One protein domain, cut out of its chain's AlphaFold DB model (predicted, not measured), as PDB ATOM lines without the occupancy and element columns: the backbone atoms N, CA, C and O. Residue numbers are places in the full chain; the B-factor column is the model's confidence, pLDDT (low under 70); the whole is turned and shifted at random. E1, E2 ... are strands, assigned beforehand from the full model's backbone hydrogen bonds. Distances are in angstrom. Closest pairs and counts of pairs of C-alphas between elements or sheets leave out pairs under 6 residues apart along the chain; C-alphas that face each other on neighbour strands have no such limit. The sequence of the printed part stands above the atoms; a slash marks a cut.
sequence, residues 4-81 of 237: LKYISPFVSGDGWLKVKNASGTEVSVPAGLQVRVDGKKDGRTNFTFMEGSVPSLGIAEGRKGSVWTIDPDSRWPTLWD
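Overview. This is residues 4 to 81 of the 237 residues of an uncharacterized protein of Polyangium fumosum (UniProt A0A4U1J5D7). With little regular structure, this is a small sandwich only partly face to face: the strongly twisted sheet E1 - E4 - E5 - E6 and the hairpin E2 and E3, strands crossed at 51 degrees, with residues 50 to 67 a long loop. The 78 printed residues, under half in named elements, hold six named strands, E1 to E6 along the chain; both sheets are antiparallel, the class all strand. It is compact, radius of gyration of the C-alphas 11.4 A, spanning 32 by 26 by 23 A.

Arrangement. Start at E4, residues 34 to 41, which bends by 56 degrees at residue 38. With E5, residues 44 to 49, and E6, residues 68 to 70, it forms a meander, each strand the antiparallel neighbour of the one before; look for N 38 and O 46 at 2.8 A, N 47 and O 68 at 3.0 A. Edge strand E1, residues 4 to 7, is antiparallel to E4, N 5 and O 35 at 2.9 A. In the hairpin of E2, residues 16 to 20, and E3, residues 26 to 30, N 17 and O 29 are 2.8 A apart. The closest C-alphas of E2 and E6, Lys 20 and Thr 69, are 5.2 A apart.

Along the chain. Find C-alpha 4 at (20.313, -19.796, -19.531), where E1 begins; E6 ends at C-alpha 70, (24.163, -13.907, -33.084). E4 runs 20.0 A, E5 15.7 A.

Size, cuts and confidence. The printed part has no cut; the link E5 to E6 is long. Residues 9 to 13, 52 to 69 and 71 to 81 have pLDDT under 70.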
ATOM      1  N   LEU A   4      20.339 -18.595 -18.696       85.44
ATOM      2  CA  LEU A   4      20.313 -19.796 -19.531       85.44
ATOM      3  C   LEU A   4      19.190 -19.669 -20.557       85.44
ATOM      4  O   LEU A   4      18.047 -19.397 -20.203       85.44
ATOM      5  N   LYS A   5      19.525 -19.895 -21.825       86.56
ATOM      6  CA  LYS A   5      18.592 -19.860 -22.953       86.56
ATOM      7  C   LYS A   5      18.793 -21.078 -23.843       86.56
ATOM      8  O   LYS A   5      19.768 -21.817 -23.702       86.56
ATOM      9  N   TYR A   6      17.890 -21.255 -24.793       82.00
ATOM     10  CA  TYR A   6      17.988 -22.268 -25.837       82.00
ATOM     11  C   TYR A   6      18.010 -21.611 -27.206       82.00
ATOM     12  O   TYR A   6      17.267 -20.661 -27.436       82.00
ATOM     13  N   ILE A   7      18.819 -22.134 -28.126       81.81
ATOM     14  CA  ILE A   7      18.745 -21.722 -29.529       81.81
ATOM     15  C   ILE A   7      17.375 -22.114 -30.075       81.81
ATOM     16  O   ILE A   7      16.990 -23.278 -30.007       81.81
ATOM     17  N   SER A   8      16.638 -21.158 -30.623       78.06
ATOM     18  CA  SER A   8      15.316 -21.430 -31.180       78.06
ATOM     19  C   SER A   8      15.402 -22.409 -32.366       78.06
ATOM     20  O   SER A   8      16.257 -22.236 -33.235       78.06
ATOM     21  N   PRO A   9      14.520 -23.420 -32.464       65.31
ATOM     22  CA  PRO A   9      14.383 -24.237 -33.676       65.31
ATOM     23  C   PRO A   9      13.943 -23.424 -34.897       65.31
ATOM     24  O   PRO A   9      14.191 -23.816 -36.031       65.31
ATOM     25  N   PHE A  10      13.368 -22.241 -34.695       62.41
ATOM     26  CA  PHE A  10      12.758 -21.465 -35.768       62.41
ATOM     27  C   PHE A  10      13.680 -20.413 -36.400       62.41
ATOM     28  O   PHE A  10      13.202 -19.616 -37.200       62.41
ATOM     29  N   VAL A  11      14.982 -20.365 -36.073       63.81
ATOM     30  CA  VAL A  11      15.833 -19.257 -36.563       63.81
ATOM     31  C   VAL A  11      16.090 -19.301 -38.070       63.81
ATOM     32  O   VAL A  11      16.187 -18.252 -38.703       63.81
ATOM     33  N   SER A  12      16.203 -20.489 -38.657       65.00
ATOM     34  CA  SER A  12      16.649 -20.651 -40.048       65.00
ATOM     35  C   SER A  12      15.723 -21.504 -40.913       65.00
ATOM     36  O   SER A  12      15.950 -21.612 -42.112       65.00
ATOM     37  N   GLY A  13      14.696 -22.127 -40.328       68.88
ATOM     38  CA  GLY A  13      13.818 -23.064 -41.037       68.88
ATOM     39  C   GLY A  13      14.514 -24.334 -41.546       68.88
ATOM     40  O   GLY A  13      13.830 -25.162 -42.124       68.88
ATOM     41  N   ASP A  14      15.828 -24.485 -41.328       78.88
ATOM     42  CA  ASP A  14      16.641 -25.654 -41.702       78.88
ATOM     43  C   ASP A  14      17.193 -26.430 -40.479       78.88
ATOM     44  O   ASP A  14      17.875 -27.447 -40.623       78.88
ATOM     45  N   GLY A  15      16.909 -25.935 -39.268       79.50
ATOM     46  CA  GLY A  15      17.373 -26.491 -37.993       79.50
ATOM     47  C   GLY A  15      18.764 -26.056 -37.538       79.50
ATOM     48  O   GLY A  15      19.256 -26.571 -36.530       79.50
ATOM     49  N   TRP A  16      19.395 -25.104 -38.232       84.25
ATOM     50  CA  TRP A  16      20.746 -24.626 -37.940       84.25
ATOM     51  C   TRP A  16      20.830 -23.104 -37.791       84.25
ATOM     52  O   TRP A  16      20.659 -22.339 -38.734       84.25
ATOM     53  N   LEU A  17      21.233 -22.638 -36.614       85.44
ATOM     54  CA  LEU A  17      21.556 -21.232 -36.400       85.44
ATOM     55  C   LEU A  17      22.965 -20.924 -36.936       85.44
ATOM     56  O   LEU A  17      23.936 -21.601 -36.592       85.44
ATOM     57  N   LYS A  18      23.095 -19.858 -37.729       85.19
ATOM     58  CA  LYS A  18      24.395 -19.282 -38.100       85.19
ATOM     59  C   LYS A  18      24.909 -18.383 -36.983       85.19
ATOM     60  O   LYS A  18      24.198 -17.493 -36.519       85.19
ATOM     61  N   VAL A  19      26.140 -18.617 -36.545       85.75
ATOM     62  CA  VAL A  19      26.789 -17.854 -35.468       85.75
ATOM     63  C   VAL A  19      28.234 -17.569 -35.841       85.75
ATOM     64  O   VAL A  19      28.826 -18.319 -36.616       85.75
ATOM     65  N   LYS A  20      28.838 -16.523 -35.276       84.19
ATOM     66  CA  LYS A  20      30.288 -16.302 -35.406       84.19
ATOM     67  C   LYS A  20      31.024 -16.819 -34.179       84.19
ATOM     68  O   LYS A  20      30.618 -16.527 -33.053       84.19
ATOM     69  N   ASN A  21      32.095 -17.573 -34.411       83.62
ATOM     70  CA  ASN A  21      33.001 -18.050 -33.368       83.62
ATOM     71  C   ASN A  21      33.919 -16.930 -32.845       83.62
ATOM     72  O   ASN A  21      33.882 -15.795 -33.322       83.62
ATOM     73  N   ALA A  22      34.798 -17.271 -31.898       79.19
ATOM     74  CA  ALA A  22      35.775 -16.335 -31.339       79.19
ATOM     75  C   ALA A  22      36.776 -15.777 -32.377       79.19
ATOM     76  O   ALA A  22      37.319 -14.697 -32.163       79.19
ATOM     77  N   SER A  23      37.008 -16.471 -33.502       81.19
ATOM     78  CA  SER A  23      37.823 -15.975 -34.623       81.19
ATOM     79  C   SER A  23      37.025 -15.153 -35.646       81.19
ATOM     80  O   SER A  23      37.575 -14.753 -36.667       81.19
ATOM     81  N   GLY A  24      35.733 -14.904 -35.406       84.19
ATOM     82  CA  GLY A  24      34.838 -14.201 -36.330       84.19
ATOM     83  C   GLY A  24      34.340 -15.047 -37.509       84.19
ATOM     84  O   GLY A  24      33.610 -14.533 -38.355       84.19
ATOM     85  N   THR A  25      34.699 -16.331 -37.560       84.94
ATOM     86  CA  THR A  25      34.287 -17.281 -38.598       84.94
ATOM     87  C   THR A  25      32.837 -17.691 -38.386       84.94
ATOM     88  O   THR A  25      32.449 -18.049 -37.271       84.94
ATOM     89  N   GLU A  26      32.041 -17.658 -39.454       86.50
ATOM     90  CA  GLU A  26      30.668 -18.151 -39.419       86.50
ATOM     91  C   GLU A  26      30.638 -19.678 -39.355       86.50
ATOM     92  O   GLU A  26      31.321 -20.370 -40.110       86.50
ATOM     93  N   VAL A  27      29.813 -20.203 -38.460       84.50
ATOM     94  CA  VAL A  27      29.566 -21.630 -38.308       84.50
ATOM     95  C   VAL A  27      28.074 -21.891 -38.152       84.50
ATOM     96  O   VAL A  27      27.306 -21.009 -37.772       84.50
ATOM     97  N   SER A  28      27.669 -23.133 -38.409       85.12
ATOM     98  CA  SER A  28      26.291 -23.586 -38.198       85.12
ATOM     99  C   SER A  28      26.222 -24.404 -36.919       85.12
ATOM    100  O   SER A  28      26.981 -25.361 -36.757       85.12
ATOM    101  N   VAL A  29      25.323 -24.033 -36.016       84.69
ATOM    102  CA  VAL A  29      25.064 -24.753 -34.767       84.69
ATOM    103  C   VAL A  29      23.633 -25.271 -34.779       84.69
ATOM    104  O   VAL A  29      22.746 -24.572 -35.268       84.69
ATOM    105  N   PRO A  30      23.384 -26.495 -34.295       82.00
ATOM    106  CA  PRO A  30      22.049 -27.054 -34.348       82.00
ATOM    107  C   PRO A  30      21.149 -26.275 -33.400       82.00
ATOM    108  O   PRO A  30      21.568 -25.811 -32.331       82.00
ATOM    109  N   ALA A  31      19.895 -26.147 -33.789       83.56
ATOM    110  CA  ALA A  31      18.923 -25.530 -32.931       83.56
ATOM    111  C   ALA A  31      18.605 -26.380 -31.696       83.56
ATOM    112  O   ALA A  31      18.968 -27.555 -31.571       83.56
ATOM    113  N   GLY A  32      17.965 -25.735 -30.728       79.81
ATOM    114  CA  GLY A  32      17.586 -26.322 -29.460       79.81
ATOM    115  C   GLY A  32      18.736 -26.511 -28.482       79.81
ATOM    116  O   GLY A  32      18.460 -27.010 -27.401       79.81
ATOM    117  N   LEU A  33      19.995 -26.161 -28.788       83.31
ATOM    118  CA  LEU A  33      21.105 -26.252 -27.823       83.31
ATOM    119  C   LEU A  33      20.948 -25.258 -26.673       83.31
ATOM    120  O   LEU A  33      20.632 -24.090 -26.905       83.31
ATOM    121  N   GLN A  34      21.230 -25.709 -25.449       83.75
ATOM    122  CA  GLN A  34      21.311 -24.827 -24.296       83.75
ATOM    123  C   GLN A  34      22.586 -23.988 -24.359       83.75
ATOM    124  O   GLN A  34      23.703 -24.481 -24.572       83.75
ATOM    125  N   VAL A  35      22.408 -22.701 -24.114       86.44
ATOM    126  CA  VAL A  35      23.466 -21.708 -24.079       86.44
ATOM    127  C   VAL A  35      23.342 -20.866 -22.819       86.44
ATOM    128  O   VAL A  35      22.257 -20.673 -22.272       86.44
ATOM    129  N   ARG A  36      24.469 -20.339 -22.357       88.12
ATOM    130  CA  ARG A  36      24.515 -19.299 -21.337       88.12
ATOM    131  C   ARG A  36      24.753 -17.965 -22.020       88.12
ATOM    132  O   ARG A  36      25.778 -17.807 -22.672       88.12
ATOM    133  N   VAL A  37      23.832 -17.022 -21.865       89.50
ATOM    134  CA  VAL A  37      23.974 -15.660 -22.383       89.50
ATOM    135  C   VAL A  37      24.948 -14.898 -21.496       89.50
ATOM    136  O   VAL A  37      24.712 -14.710 -20.301       89.50
ATOM    137  N   ASP A  38      26.056 -14.475 -22.095       87.12
ATOM    138  CA  ASP A  38      27.136 -13.758 -21.419       87.12
ATOM    139  C   ASP A  38      26.950 -12.226 -21.521       87.12
ATOM    140  O   ASP A  38      27.551 -11.475 -20.754       87.12
ATOM    141  N   GLY A  39      26.091 -11.744 -22.431       87.00
ATOM    142  CA  GLY A  39      25.681 -10.337 -22.534       87.00
ATOM    143  C   GLY A  39      25.444  -9.879 -23.973       87.00
ATOM    144  O   GLY A  39      25.411 -10.687 -24.898       87.00
ATOM    145  N   LYS A  40      25.307  -8.564 -24.181       86.81
ATOM    146  CA  LYS A  40      25.300  -7.950 -25.518       86.81
ATOM    147  C   LYS A  40      26.545  -7.090 -25.711       86.81
ATOM    148  O   LYS A  40      26.918  -6.349 -24.805       86.81
ATOM    149  N   LYS A  41      27.173  -7.174 -26.881       84.56
ATOM    150  CA  LYS A  41      28.294  -6.317 -27.286       84.56
ATOM    151  C   LYS A  41      28.163  -6.006 -28.772       84.56
ATOM    152  O   LYS A  41      27.929  -6.918 -29.557       84.56
ATOM    153  N   ASP A  42      28.280  -4.734 -29.143       85.00
ATOM    154  CA  ASP A  42      28.211  -4.276 -30.540       85.00
ATOM    155  C   ASP A  42      26.928  -4.741 -31.262       85.00
ATOM    156  O   ASP A  42      26.958  -5.240 -32.384       85.00
ATOM    157  N   GLY A  43      25.788  -4.671 -30.564       83.12
ATOM    158  CA  GLY A  43      24.486  -5.140 -31.059       83.12
ATOM    159  C   GLY A  43      24.312  -6.664 -31.085       83.12
ATOM    160  O   GLY A  43      23.193  -7.146 -31.227       83.12
ATOM    161  N   ARG A  44      25.377  -7.440 -30.878       82.19
ATOM    162  CA  ARG A  44      25.351  -8.904 -30.932       82.19
ATOM    163  C   ARG A  44      25.147  -9.524 -29.559       82.19
ATOM    164  O   ARG A  44      25.674  -9.039 -28.558       82.19
ATOM    165  N   THR A  45      24.412 -10.633 -29.522       86.44
ATOM    166  CA  THR A  45      24.244 -11.427 -28.297       86.44
ATOM    167  C   THR A  45      25.382 -12.424 -28.177       86.44
ATOM    168  O   THR A  45      25.540 -13.274 -29.050       86.44
ATOM    169  N   ASN A  46      26.145 -12.300 -27.096       86.19
ATOM    170  CA  ASN A  46      27.258 -13.157 -26.723       86.19
ATOM    171  C   ASN A  46      26.763 -14.323 -25.869       86.19
ATOM    172  O   ASN A  46      26.048 -14.100 -24.889       86.19
ATOM    173  N   PHE A  47      27.163 -15.549 -26.195       88.19
ATOM    174  CA  PHE A  47      26.812 -16.718 -25.392       88.19
ATOM    175  C   PHE A  47      27.866 -17.827 -25.447       88.19
ATOM    176  O   PHE A  47      28.692 -17.888 -26.359       88.19
ATOM    177  N   THR A  48      27.786 -18.734 -24.475       85.12
ATOM    178  CA  THR A  48      28.609 -19.939 -24.353       85.12
ATOM    179  C   THR A  48      27.723 -21.182 -24.472       85.12
ATOM    180  O   THR A  48      26.704 -21.280 -23.789       85.12
ATOM    181  N   PHE A  49      28.111 -22.163 -25.292       82.38
ATOM    182  CA  PHE A  49      27.421 -23.458 -25.348       82.38
ATOM    183  C   PHE A  49      27.585 -24.234 -24.044       82.38
ATOM    184  O   PHE A  49      28.700 -24.405 -23.547       82.38
ATOM    185  N   MET A  50      26.471 -24.737 -23.521       81.19
ATOM    186  CA  MET A  50      26.456 -25.612 -22.346       81.19
ATOM    187  C   MET A  50      26.330 -27.091 -22.740       81.19
ATOM    188  O   MET A  50      26.589 -27.975 -21.925       81.19
ATOM    189  N   GLU A  51      25.970 -27.364 -23.998       75.69
ATOM    190  CA  GLU A  51      25.682 -28.693 -24.536       75.69
ATOM    191  C   GLU A  51      26.274 -28.884 -25.939       75.69
ATOM    192  O   GLU A  51      26.547 -27.923 -26.657       75.69
ATOM    193  N   GLY A  52      26.425 -30.147 -26.348       65.62
ATOM    194  CA  GLY A  52      26.984 -30.538 -27.636       65.62
ATOM    195  C   GLY A  52      28.484 -30.817 -27.574       65.62
ATOM    196  O   GLY A  52      29.244 -30.188 -26.843       65.62
ATOM    197  N   SER A  53      28.930 -31.766 -28.394       58.44
ATOM    198  CA  SER A  53      30.313 -31.830 -28.858       58.44
ATOM    199  C   SER A  53      30.257 -31.552 -30.346       58.44
ATOM    200  O   SER A  53      29.945 -32.458 -31.113       58.44
ATOM    201  N   VAL A  54      30.468 -30.307 -30.759       56.84
ATOM    202  CA  VAL A  54      30.519 -29.978 -32.184       56.84
ATOM    203  C   VAL A  54      32.002 -29.988 -32.575       56.84
ATOM    204  O   VAL A  54      32.719 -29.041 -32.239       56.84
ATOM    205  N   PRO A  55      32.530 -31.075 -33.178       49.12
ATOM    206  CA  PRO A  55      33.969 -31.219 -33.399       49.12
ATOM    207  C   PRO A  55      34.485 -30.186 -34.404       49.12
ATOM    208  O   PRO A  55      35.571 -29.649 -34.225       49.12
ATOM    209  N   SER A  56      33.654 -29.826 -35.387       47.47
ATOM    210  CA  SER A  56      33.901 -28.741 -36.345       47.47
ATOM    211  C   SER A  56      33.992 -27.351 -35.697       47.47
ATOM    212  O   SER A  56      34.436 -26.413 -36.348       47.47
ATOM    213  N   LEU A  57      33.613 -27.211 -34.419       46.91
ATOM    214  CA  LEU A  57      33.701 -25.963 -33.649       46.91
ATOM    215  C   LEU A  57      34.851 -25.954 -32.633       46.91
ATOM    216  O   LEU A  57      34.956 -25.008 -31.855       46.91
ATOM    217  N   GLY A  58      35.670 -27.011 -32.573       46.06
ATOM    218  CA  GLY A  58      36.724 -27.138 -31.562       46.06
ATOM    219  C   GLY A  58      36.203 -27.348 -30.132       46.06
ATOM    220  O   GLY A  58      36.963 -27.234 -29.179       46.06
ATOM    221  N   ILE A  59      34.919 -27.687 -29.951       50.00
ATOM    222  CA  ILE A  59      34.296 -27.859 -28.621       50.00
ATOM    223  C   ILE A  59      34.788 -29.139 -27.911       50.00
ATOM    224  O   ILE A  59      34.637 -29.279 -26.698       50.00
ATOM    225  N   ALA A  60      35.411 -30.073 -28.642       42.22
ATOM    226  CA  ALA A  60      35.970 -31.304 -28.074       42.22
ATOM    227  C   ALA A  60      37.119 -31.049 -27.079       42.22
ATOM    228  O   ALA A  60      37.328 -31.861 -26.179       42.22
ATOM    229  N   GLU A  61      37.786 -29.898 -27.167       40.34
ATOM    230  CA  GLU A  61      38.743 -29.426 -26.172       40.34
ATOM    231  C   GLU A  61      38.163 -28.187 -25.504       40.34
ATOM    232  O   GLU A  61      38.317 -27.059 -25.962       40.34
ATOM    233  N   GLY A  62      37.416 -28.409 -24.425       34.78
ATOM    234  CA  GLY A  62      36.806 -27.340 -23.656       34.78
ATOM    235  C   GLY A  62      37.827 -26.300 -23.202       34.78
ATOM    236  O   GLY A  62      38.368 -26.390 -22.105       34.78
ATOM    237  N   ARG A  63      37.962 -25.212 -23.957       39.72
ATOM    238  CA  ARG A  63      37.979 -23.901 -23.322       39.72
ATOM    239  C   ARG A  63      36.529 -23.488 -23.127       39.72
ATOM    240  O   ARG A  63      35.889 -22.932 -24.015       39.72
ATOM    241  N   LYS A  64      36.002 -23.767 -21.929       42.97
ATOM    242  CA  LYS A  64      34.937 -22.938 -21.343       42.97
ATOM    243  C   LYS A  64      35.299 -21.472 -21.631       42.97
ATOM    244  O   LYS A  64      36.359 -21.041 -21.186       42.97
ATOM    245  N   GLY A  65      34.462 -20.732 -22.358       42.69
ATOM    246  CA  GLY A  65      34.669 -19.292 -22.582       42.69
ATOM    247  C   GLY A  65      34.827 -18.822 -24.030       42.69
ATOM    248  O   GLY A  65      35.115 -17.646 -24.231       42.69
ATOM    249  N   SER A  66      34.627 -19.672 -25.041       52.59
ATOM    250  CA  SER A  66      34.445 -19.178 -26.413       52.59
ATOM    251  C   SER A  66      33.127 -18.409 -26.491       52.59
ATOM    252  O   SER A  66      32.065 -19.008 -26.337       52.59
ATOM    253  N   VAL A  67      33.204 -17.098 -26.703       57.62
ATOM    254  CA  VAL A  67      32.039 -16.228 -26.874       57.62
ATOM    255  C   VAL A  67      31.571 -16.301 -28.324       57.62
ATOM    256  O   VAL A  67      32.347 -16.043 -29.245       57.62
ATOM    257  N   TRP A  68      30.304 -16.653 -28.517       66.88
ATOM    258  CA  TRP A  68      29.665 -16.764 -29.825       66.88
ATOM    259  C   TRP A  68      28.673 -15.635 -30.023       66.88
ATOM    260  O   TRP A  68      28.003 -15.249 -29.069       66.88
ATOM    261  N   THR A  69      28.562 -15.124 -31.250       65.44
ATOM    262  CA  THR A  69      27.654 -14.008 -31.549       65.44
ATOM    263  C   THR A  69      26.538 -14.382 -32.514       65.44
ATOM    264  O   THR A  69      26.788 -15.000 -33.549       65.44
ATOM    265  N   ILE A  70      25.318 -13.959 -32.175       70.12
ATOM    266  CA  ILE A  70      24.163 -13.907 -33.084       70.12
ATOM    267  C   ILE A  70      24.074 -12.514 -33.707       70.12
ATOM    268  O   ILE A  70      24.254 -11.511 -33.008       70.12
ATOM    269  N   ASP A  71      23.791 -12.470 -35.009       62.75
ATOM    270  CA  ASP A  71      23.582 -11.234 -35.758       62.75
ATOM    271  C   ASP A  71      22.343 -10.462 -35.241       62.75
ATOM    272  O   ASP A  71      21.283 -11.082 -35.086       62.75
ATOM    273  N   PRO A  72      22.450  -9.148 -34.949       53.03
ATOM    274  CA  PRO A  72      21.314  -8.314 -34.546       53.03
ATOM    275  C   PRO A  72      20.140  -8.331 -35.528       53.03
ATOM    276  O   PRO A  72      19.004  -8.164 -35.087       53.03
ATOM    277  N   ASP A  73      20.391  -8.569 -36.818       55.47
ATOM    278  CA  ASP A  73      19.367  -8.514 -37.868       55.47
ATOM    279  C   ASP A  73      18.653  -9.860 -38.094       55.47
ATOM    280  O   ASP A  73      17.868 -10.023 -39.035       55.47
ATOM    281  N   SER A  74      18.903 -10.860 -37.239       56.41
ATOM    282  CA  SER A  74      18.195 -12.137 -37.315       56.41
ATOM    283  C   SER A  74      16.692 -11.927 -37.082       56.41
ATOM    284  O   SER A  74      16.267 -11.490 -36.016       56.41
ATOM    285  N   ARG A  75      15.872 -12.256 -38.091       44.66
ATOM    286  CA  ARG A  75      14.412 -12.008 -38.131       44.66
ATOM    287  C   ARG A  75      13.586 -12.730 -37.050       44.66
ATOM    288  O   ARG A  75      12.378 -12.515 -36.993       44.66
ATOM    289  N   TRP A  76      14.190 -13.565 -36.206       48.53
ATOM    290  CA  TRP A  76      13.493 -14.419 -35.240       48.53
ATOM    291  C   TRP A  76      14.078 -14.269 -33.832       48.53
ATOM    292  O   TRP A  76      15.283 -14.047 -33.705       48.53
ATOM    293  N   PRO A  77      13.286 -14.446 -32.753       53.56
ATOM    294  CA  PRO A  77      13.843 -14.571 -31.412       53.56
ATOM    295  C   PRO A  77      14.734 -15.817 -31.374       53.56
ATOM    296  O   PRO A  77      14.261 -16.954 -31.359       53.56
ATOM    297  N   THR A  78      16.042 -15.584 -31.426       63.12
ATOM    298  CA  THR A  78      17.072 -16.614 -31.596       63.12
ATOM    299  C   THR A  78      17.336 -17.415 -30.336       63.12
ATOM    300  O   THR A  78      17.845 -18.531 -30.416       63.12
ATOM    301  N   LEU A  79      16.950 -16.860 -29.189       63.38
ATOM    302  CA  LEU A  79      17.131 -17.438 -27.872       63.38
ATOM    303  C   LEU A  79      15.795 -17.461 -27.134       63.38
ATOM    304  O   LEU A  79      15.154 -16.422 -26.986       63.38
ATOM    305  N   TRP A  80      15.371 -18.640 -26.696       67.56
ATOM    306  CA  TRP A  80      14.134 -18.838 -25.943       67.56
ATOM    307  C   TRP A  80      14.448 -19.092 -24.470       67.56
ATOM    308  O   TRP A  80      15.446 -19.749 -24.148       67.56
ATOM    309  N   ASP A  81      13.594 -18.575 -23.579       61.31
ATOM    310  CA  ASP A  81      13.463 -19.125 -22.223       61.31
ATOM    311  C   ASP A  81      13.214 -20.617 -22.304       61.31
ATOM    312  O   ASP A  81      12.696 -21.059 -23.328       61.31
TER     313      ASP A  81